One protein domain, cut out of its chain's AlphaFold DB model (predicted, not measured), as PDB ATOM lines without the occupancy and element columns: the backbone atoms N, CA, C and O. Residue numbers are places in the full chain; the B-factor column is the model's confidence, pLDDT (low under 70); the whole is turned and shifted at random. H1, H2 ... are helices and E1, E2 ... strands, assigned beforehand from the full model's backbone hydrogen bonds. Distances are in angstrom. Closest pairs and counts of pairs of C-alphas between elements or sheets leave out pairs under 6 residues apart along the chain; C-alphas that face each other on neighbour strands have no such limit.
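AT A GLANCE: This is residues 2 to 60 of the 232 residues of the protein "FAD:protein FMN transferase" of Deltaproteobacteria bacterium (UniProt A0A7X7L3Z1). Two hairpins are strung end to end along a loose rod: a helical one, H2 and H3 side by side, toward one end, and a two-stranded one, E1 and E2, toward the other. The small helix H1 lies off to one side, apart from both hairpins, while the turns at residues 24 to 29 and 51 to 56 stick out at opposite ends. The 59 printed residues hold three named helices, then two named strands in an antiparallel sheet of order E1 - E2; the class is mixed, helices and strands, with under half of the residues in named elements. The radius of gyration of the C-alphas is 13.9 A, and the spans are 45 by 22 by 21 A.

IN THESE COORDINATES: Find C-alpha 2 at (-63.847, -24.122, -43.116), where H1, residues 2 to 6, begins. H2, residues 16 to 22, runs 9.8 A, and H3, residues 33 to 41, runs 12.6 A from C-alpha 33 at (-39.394, -16.849, -27.579). E1 is residues 48 to 51, 9.8 A; E2 is residues 56 to 59, 10.3 A, ending at C-alpha 59 at (-51.430, -15.047, -48.903).

HOW THE PARTS SIT: Look at the C-alphas of Pro 17 and Ala 39, 5.5 A apart, the closest pair where H2 and H3 touch. This helical hairpin runs opposite ways at a shallow tilt of 11 degrees. In the hairpin of E1 and E2, antiparallel at 163 degrees, N 49 and O 58 are 3.0 A apart, within hydrogen-bond range. H1, H2 and H3 have every O i to N i+4 pair within hydrogen-bond range.

THE WHOLE: The farthest C-alphas, those of Lys 28 and Ser 53, are 45.3 A apart. The printed part has no cut and no long link. No printed residue is under 70 in pLDDT.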
ATOM      1  N   LYS A   2     -62.640 -23.805 -43.916       93.25
ATOM      2  CA  LYS A   2     -63.847 -24.122 -43.116       93.25
ATOM      3  C   LYS A   2     -63.523 -24.718 -41.738       93.25
ATOM      4  O   LYS A   2     -64.037 -24.242 -40.738       93.25
ATOM      5  N   ILE A   3     -62.615 -25.693 -41.684       95.31
ATOM      6  CA  ILE A   3     -62.172 -26.310 -40.423       95.31
ATOM      7  C   ILE A   3     -61.535 -25.259 -39.507       95.31
ATOM      8  O   ILE A   3     -61.943 -25.135 -38.361       95.31
ATOM      9  N   SER A   4     -60.640 -24.421 -40.037       96.38
ATOM     10  CA  SER A   4     -60.024 -23.330 -39.276       96.38
ATOM     11  C   SER A   4     -61.028 -22.341 -38.684       96.38
ATOM     12  O   SER A   4     -60.852 -21.901 -37.548       96.38
ATOM     13  N   LEU A   5     -62.104 -22.028 -39.413       95.31
ATOM     14  CA  LEU A   5     -63.222 -21.224 -38.906       95.31
ATOM     15  C   LEU A   5     -63.949 -21.944 -37.766       95.31
ATOM     16  O   LEU A   5     -64.080 -21.394 -36.674       95.31
ATOM     17  N   MET A   6     -64.357 -23.196 -37.990       95.06
ATOM     18  CA  MET A   6     -65.108 -23.997 -37.014       95.06
ATOM     19  C   MET A   6     -64.342 -24.223 -35.709       95.06
ATOM     20  O   MET A   6     -64.939 -24.251 -34.636       95.06
ATOM     21  N   THR A   7     -63.019 -24.356 -35.787       96.44
ATOM     22  CA  THR A   7     -62.143 -24.608 -34.636       96.44
ATOM     23  C   THR A   7     -61.574 -23.321 -34.039       96.44
ATOM     24  O   THR A   7     -60.669 -23.381 -33.211       96.44
ATOM     25  N   ASN A   8     -62.023 -22.152 -34.513       96.00
ATOM     26  CA  ASN A   8     -61.492 -20.837 -34.156       96.00
ATOM     27  C   ASN A   8     -59.948 -20.750 -34.209       96.00
ATOM     28  O   ASN A   8     -59.313 -20.167 -33.338       96.00
ATOM     29  N   GLY A   9     -59.335 -21.347 -35.233       96.56
ATOM     30  CA  GLY A   9     -57.883 -21.333 -35.437       96.56
ATOM     31  C   GLY A   9     -57.081 -22.386 -34.675       96.56
ATOM     32  O   GLY A   9     -55.880 -22.448 -34.891       96.56
ATOM     33  N   ALA A  10     -57.701 -23.254 -33.861       96.94
ATOM     34  CA  ALA A  10     -56.979 -24.398 -33.284       96.94
ATOM     35  C   ALA A  10     -56.406 -25.328 -34.374       96.94
ATOM     36  O   ALA A  10     -55.309 -25.856 -34.235       96.94
ATOM     37  N   TYR A  11     -57.118 -25.468 -35.494       97.81
ATOM     38  CA  TYR A  11     -56.554 -25.910 -36.762       97.81
ATOM     39  C   TYR A  11     -56.306 -24.695 -37.659       97.81
ATOM     40  O   TYR A  11     -57.251 -24.017 -38.066       97.81
ATOM     41  N   ASP A  12     -55.061 -24.431 -38.042       98.00
ATOM     42  CA  ASP A  12     -54.731 -23.369 -38.995       98.00
ATOM     43  C   ASP A  12     -53.963 -23.947 -40.188       98.00
ATOM     44  O   ASP A  12     -52.866 -24.484 -40.050       98.00
ATOM     45  N   ILE A  13     -54.539 -23.824 -41.387       96.50
ATOM     46  CA  ILE A  13     -53.912 -24.319 -42.621       96.50
ATOM     47  C   ILE A  13     -52.620 -23.563 -42.968       96.50
ATOM     48  O   ILE A  13     -51.850 -24.013 -43.809       96.50
ATOM     49  N   THR A  14     -52.367 -22.419 -42.332       97.69
ATOM     50  CA  THR A  14     -51.170 -21.592 -42.509       97.69
ATOM     51  C   THR A  14     -50.087 -21.858 -41.461       97.69
ATOM     52  O   THR A  14     -49.123 -21.114 -41.380       97.69
ATOM     53  N   VAL A  15     -50.186 -22.937 -40.672       97.94
ATOM     54  CA  VAL A  15     -49.249 -23.269 -39.572       97.94
ATOM     55  C   VAL A  15     -47.805 -23.571 -40.016       97.94
ATOM     56  O   VAL A  15     -46.913 -23.773 -39.191       97.94
ATOM     57  N   ARG A  16     -47.525 -23.619 -41.325       97.81
ATOM     58  CA  ARG A  16     -46.220 -24.035 -41.863       97.81
ATOM     59  C   ARG A  16     -45.024 -23.220 -41.355       97.81
ATOM     60  O   ARG A  16     -44.004 -23.871 -41.131       97.81
ATOM     61  N   PRO A  17     -45.083 -21.889 -41.155       98.50
ATOM     62  CA  PRO A  17     -43.982 -21.132 -40.562       98.50
ATOM     63  C   PRO A  17     -43.579 -21.673 -39.185       98.50
ATOM     64  O   PRO A  17     -42.405 -21.956 -38.969       98.50
ATOM     65  N   LEU A  18     -44.549 -21.944 -38.304       98.50
ATOM     66  CA  LEU A  18     -44.287 -22.572 -37.005       98.50
ATOM     67  C   LEU A  18     -43.766 -24.005 -37.155       98.50
ATOM     68  O   LEU A  18     -42.810 -24.388 -36.491       98.50
ATOM     69  N   GLY A  19     -44.343 -24.797 -38.063       97.56
ATOM     70  CA  GLY A  19     -43.864 -26.158 -38.319       97.56
ATOM     71  C   GLY A  19     -42.414 -26.205 -38.823       97.56
ATOM     72  O   GLY A  19     -41.661 -27.093 -38.431       97.56
ATOM     73  N   LYS A  20     -42.008 -25.246 -39.669       97.81
ATOM     74  CA  LYS A  20     -40.612 -25.076 -40.110       97.81
ATOM     75  C   LYS A  20     -39.717 -24.606 -38.972       97.81
ATOM     76  O   LYS A  20     -38.591 -25.072 -38.880       97.81
ATOM     77  N   LEU A  21     -40.208 -23.694 -38.135       98.25
ATOM     78  CA  LEU A  21     -39.444 -23.207 -36.999       98.25
ATOM     79  C   LEU A  21     -39.130 -24.351 -36.036       98.25
ATOM     80  O   LEU A  21     -37.977 -24.516 -35.665       98.25
ATOM     81  N   TRP A  22     -40.136 -25.138 -35.654       98.06
ATOM     82  CA  TRP A  22     -39.973 -26.213 -34.679       98.06
ATOM     83  C   TRP A  22     -39.195 -27.411 -35.204       98.06
ATOM     84  O   TRP A  22     -38.486 -28.019 -34.412       98.06
ATOM     85  N   ASP A  23     -39.364 -27.756 -36.487       96.75
ATOM     86  CA  ASP A  23     -38.687 -28.852 -37.195       96.75
ATOM     87  C   ASP A  23     -38.248 -30.004 -36.276       96.75
ATOM     88  O   ASP A  23     -37.064 -30.313 -36.122       96.75
ATOM     89  N   VAL A  24     -39.231 -30.609 -35.603       96.38
ATOM     90  CA  VAL A  24     -38.986 -31.498 -34.454       96.38
ATOM     91  C   VAL A  24     -38.205 -32.767 -34.803       96.38
ATOM     92  O   VAL A  24     -37.846 -33.529 -33.915       96.38
ATOM     93  N   ARG A  25     -37.971 -33.016 -36.095       95.00
ATOM     94  CA  ARG A  25     -37.127 -34.107 -36.589       95.00
ATOM     95  C   ARG A  25     -35.639 -33.782 -36.501       95.00
ATOM     96  O   ARG A  25     -34.843 -34.699 -36.350       95.00
ATOM     97  N   ASN A  26     -35.277 -32.506 -36.621       96.81
ATOM     98  CA  ASN A  26     -33.887 -32.064 -36.713       96.81
ATOM     99  C   ASN A  26     -33.457 -31.224 -35.503       96.81
ATOM    100  O   ASN A  26     -32.278 -31.224 -35.142       96.81
ATOM    101  N   ARG A  27     -34.388 -30.515 -34.850       95.75
ATOM    102  CA  ARG A  27     -34.084 -29.756 -33.630       95.75
ATOM    103  C   ARG A  27     -33.838 -30.673 -32.430       95.75
ATOM    104  O   ARG A  27     -34.445 -31.730 -32.291       95.75
ATOM    105  N   LYS A  28     -32.969 -30.207 -31.528       96.00
ATOM    106  CA  LYS A  28     -32.669 -30.842 -30.228       96.00
ATOM    107  C   LYS A  28     -33.012 -29.950 -29.029       96.00
ATOM    108  O   LYS A  28     -32.903 -30.379 -27.886       96.00
ATOM    109  N   SER A  29     -33.403 -28.706 -29.286       97.62
ATOM    110  CA  SER A  29     -33.793 -27.713 -28.290       97.62
ATOM    111  C   SER A  29     -34.924 -26.839 -28.845       97.62
ATOM    112  O   SER A  29     -35.031 -26.671 -30.067       97.62
ATOM    113  N   PRO A  30     -35.795 -26.294 -27.976       97.94
ATOM    114  CA  PRO A  30     -36.853 -25.392 -28.408       97.94
ATOM    115  C   PRO A  30     -36.267 -24.108 -29.023       97.94
ATOM    116  O   PRO A  30     -35.183 -23.680 -28.615       97.94
ATOM    117  N   PRO A  31     -36.963 -23.483 -29.989       98.12
ATOM    118  CA  PRO A  31     -36.637 -22.133 -30.432       98.12
ATOM    119  C   PRO A  31     -36.764 -21.115 -29.295       98.12
ATOM    120  O   PRO A  31     -37.445 -21.351 -28.293       98.12
ATOM    121  N   SER A  32     -36.115 -19.972 -29.473       98.38
ATOM    122  CA  SER A  32     -36.274 -18.812 -28.600       98.38
ATOM    123  C   SER A  32     -37.697 -18.249 -28.672       98.38
ATOM    124  O   SER A  32     -38.422 -18.436 -29.652       98.38
ATOM    125  N   GLN A  33     -38.093 -17.517 -27.629       98.19
ATOM    126  CA  GLN A  33     -39.394 -16.849 -27.579       98.19
ATOM    127  C   GLN A  33     -39.584 -15.878 -28.758       98.19
ATOM    128  O   GLN A  33     -40.651 -15.846 -29.368       98.19
ATOM    129  N   GLU A  34     -38.539 -15.130 -29.115       98.50
ATOM    130  CA  GLU A  34     -38.565 -14.160 -30.212       98.50
ATOM    131  C   GLU A  34     -38.790 -14.829 -31.580       98.50
ATOM    132  O   GLU A  34     -39.619 -14.373 -32.377       98.50
ATOM    133  N   GLU A  35     -38.114 -15.956 -31.839       98.50
ATOM    134  CA  GLU A  35     -38.345 -16.757 -33.046       98.50
ATOM    135  C   GLU A  35     -39.804 -17.241 -33.122       98.50
ATOM    136  O   GLU A  35     -40.435 -17.158 -34.182       98.50
ATOM    137  N   ILE A  36     -40.354 -17.725 -32.000       98.69
ATOM    138  CA  ILE A  36     -41.732 -18.235 -31.920       98.69
ATOM    139  C   ILE A  36     -42.732 -17.118 -32.204       98.69
ATOM    140  O   ILE A  36     -43.638 -17.298 -33.020       98.69
ATOM    141  N   GLU A  37     -42.567 -15.955 -31.579       98.31
ATOM    142  CA  GLU A  37     -43.446 -14.803 -31.786       98.31
ATOM    143  C   GLU A  37     -43.403 -14.297 -33.227       98.31
ATOM    144  O   GLU A  37     -44.449 -13.971 -33.800       98.31
ATOM    145  N   THR A  38     -42.217 -14.277 -33.833       98.25
ATOM    146  CA  THR A  38     -42.031 -13.891 -35.235       98.25
ATOM    147  C   THR A  38     -42.751 -14.856 -36.172       98.25
ATOM    148  O   THR A  38     -43.550 -14.424 -37.004       98.25
ATOM    149  N   ALA A  39     -42.554 -16.166 -36.001       98.44
ATOM    150  CA  ALA A  39     -43.235 -17.168 -36.816       98.44
ATOM    151  C   ALA A  39     -44.756 -17.176 -36.589       98.44
ATOM    152  O   ALA A  39     -45.516 -17.349 -37.542       98.44
ATOM    153  N   ARG A  40     -45.223 -16.943 -35.354       98.25
ATOM    154  CA  ARG A  40     -46.654 -16.916 -35.010       98.25
ATOM    155  C   ARG A  40     -47.404 -15.785 -35.715       98.25
ATOM    156  O   ARG A  40     -48.546 -15.986 -36.115       98.25
ATOM    157  N   LYS A  41     -46.771 -14.627 -35.940       97.69
ATOM    158  CA  LYS A  41     -47.368 -13.510 -36.709       97.69
ATOM    159  C   LYS A  41     -47.723 -13.899 -38.153       97.69
ATOM    160  O   LYS A  41     -48.622 -13.291 -38.731       97.69
ATOM    161  N   LEU A  42     -47.056 -14.917 -38.704       98.25
ATOM    162  CA  LEU A  42     -47.273 -15.446 -40.056       98.25
ATOM    163  C   LEU A  42     -48.339 -16.557 -40.114       98.25
ATOM    164  O   LEU A  42     -48.629 -17.066 -41.197       98.25
ATOM    165  N   VAL A  43     -48.919 -16.956 -38.977       98.31
ATOM    166  CA  VAL A  43     -49.956 -17.994 -38.907       98.31
ATOM    167  C   VAL A  43     -51.301 -17.339 -38.637       98.31
ATOM    168  O   VAL A  43     -51.631 -16.981 -37.509       98.31
ATOM    169  N   ASN A  44     -52.069 -17.133 -39.706       97.75
ATOM    170  CA  ASN A  44     -53.404 -16.560 -39.620       97.75
ATOM    171  C   ASN A  44     -54.225 -16.885 -40.871       97.75
ATOM    172  O   ASN A  44     -54.178 -16.166 -41.874       97.75
ATOM    173  N   TYR A  45     -55.066 -17.916 -40.792       97.12
ATOM    174  CA  TYR A  45     -55.935 -18.300 -41.908       97.12
ATOM    175  C   TYR A  45     -56.885 -17.184 -42.387       97.12
ATOM    176  O   TYR A  45     -57.398 -17.266 -43.500       97.12
ATOM    177  N   ARG A  46     -57.165 -16.151 -41.576       96.88
ATOM    178  CA  ARG A  46     -58.065 -15.038 -41.959       96.88
ATOM    179  C   ARG A  46     -57.418 -14.073 -42.949       96.88
ATOM    180  O   ARG A  46     -58.105 -13.245 -43.530       96.88
ATOM    181  N   LYS A  47     -56.102 -14.178 -43.135       97.12
ATOM    182  CA  LYS A  47     -55.331 -13.427 -44.131       97.12
ATOM    183  C   LYS A  47     -55.214 -14.167 -45.469       97.12
ATOM    184  O   LYS A  47     -54.475 -13.733 -46.348       97.12
ATOM    185  N   LEU A  48     -55.942 -15.276 -45.619       95.50
ATOM    186  CA  LEU A  48     -56.132 -15.969 -46.886       95.50
ATOM    187  C   LEU A  48     -57.255 -15.299 -47.669       95.50
ATOM    188  O   LEU A  48     -58.383 -15.225 -47.183       95.50
ATOM    189  N   LEU A  49     -56.961 -14.873 -48.892       94.88
ATOM    190  CA  LEU A  49     -57.977 -14.433 -49.842       94.88
ATOM    191  C   LEU A  49     -58.171 -15.548 -50.865       94.88
ATOM    192  O   LEU A  49     -57.203 -16.001 -51.473       94.88
ATOM    193  N   ILE A  50     -59.405 -16.023 -51.010       94.69
ATOM    194  CA  ILE A  50     -59.768 -17.046 -51.994       94.69
ATOM    195  C   ILE A  50     -60.669 -16.380 -53.019       94.69
ATOM    196  O   ILE A  50     -61.753 -15.913 -52.672       94.69
ATOM    197  N   ASP A  51     -60.233 -16.383 -54.271       96.06
ATOM    198  CA  ASP A  51     -61.055 -16.006 -55.408       96.06
ATOM    199  C   ASP A  51     -61.509 -17.281 -56.118       96.06
ATOM    200  O   ASP A  51     -60.778 -17.893 -56.899       96.06
ATOM    201  N   SER A  52     -62.734 -17.706 -55.809       93.75
ATOM    202  CA  SER A  52     -63.333 -18.895 -56.414       93.75
ATOM    203  C   SER A  52     -63.726 -18.696 -57.875       93.75
ATOM    204  O   SER A  52     -63.874 -19.687 -58.580       93.75
ATOM    205  N   SER A  53     -63.888 -17.454 -58.342       96.56
ATOM    206  CA  SER A  53     -64.223 -17.188 -59.744       96.56
ATOM    207  C   SER A  53     -63.015 -17.405 -60.655       96.56
ATOM    208  O   SER A  53     -63.140 -18.024 -61.708       96.56
ATOM    209  N   ASN A  54     -61.832 -16.998 -60.189       96.75
ATOM    210  CA  ASN A  54     -60.577 -17.126 -60.927       96.75
ATOM    211  C   ASN A  54     -59.709 -18.311 -60.466       96.75
ATOM    212  O   ASN A  54     -58.610 -18.502 -60.978       96.75
ATOM    213  N   ASN A  55     -60.178 -19.111 -59.500       95.50
ATOM    214  CA  ASN A  55     -59.430 -20.210 -58.877       95.50
ATOM    215  C   ASN A  55     -58.054 -19.792 -58.330       95.50
ATOM    216  O   ASN A  55     -57.079 -20.539 -58.432       95.50
ATOM    217  N   THR A  56     -57.965 -18.608 -57.722       96.38
ATOM    218  CA  THR A  56     -56.715 -18.114 -57.134       96.38
ATOM    219  C   THR A  56     -56.791 -18.046 -55.615       96.38
ATOM    220  O   THR A  56     -57.859 -17.913 -55.008       96.38
ATOM    221  N   ILE A  57     -55.628 -18.179 -54.978       96.06
ATOM    222  CA  ILE A  57     -55.473 -18.016 -53.536       96.06
ATOM    223  C   ILE A  57     -54.304 -17.068 -53.294       96.06
ATOM    224  O   ILE A  57     -53.211 -17.290 -53.813       96.06
ATOM    225  N   PHE A  58     -54.525 -16.043 -52.477       96.50
ATOM    226  CA  PHE A  58     -53.510 -15.062 -52.111       96.50
ATOM    227  C   PHE A  58     -53.226 -15.101 -50.606       96.50
ATOM    228  O   PHE A  58     -54.140 -15.072 -49.775       96.50
ATOM    229  N   LEU A  59     -51.939 -15.175 -50.265       97.31
ATOM    230  CA  LEU A  59     -51.430 -15.047 -48.903       97.31
ATOM    231  C   LEU A  59     -51.086 -13.578 -48.665       97.31
ATOM    232  O   LEU A  59     -50.134 -13.078 -49.257       97.31
ATOM    233  N   ARG A  60     -51.870 -12.883 -47.832       96.88
ATOM    234  CA  ARG A  60     -51.767 -11.422 -47.699       96.88
ATOM    235  C   ARG A  60     -50.404 -10.940 -47.209       96.88
ATOM    236  O   ARG A  60     -49.943  -9.900 -47.671       96.88
TER     237      ARG A  60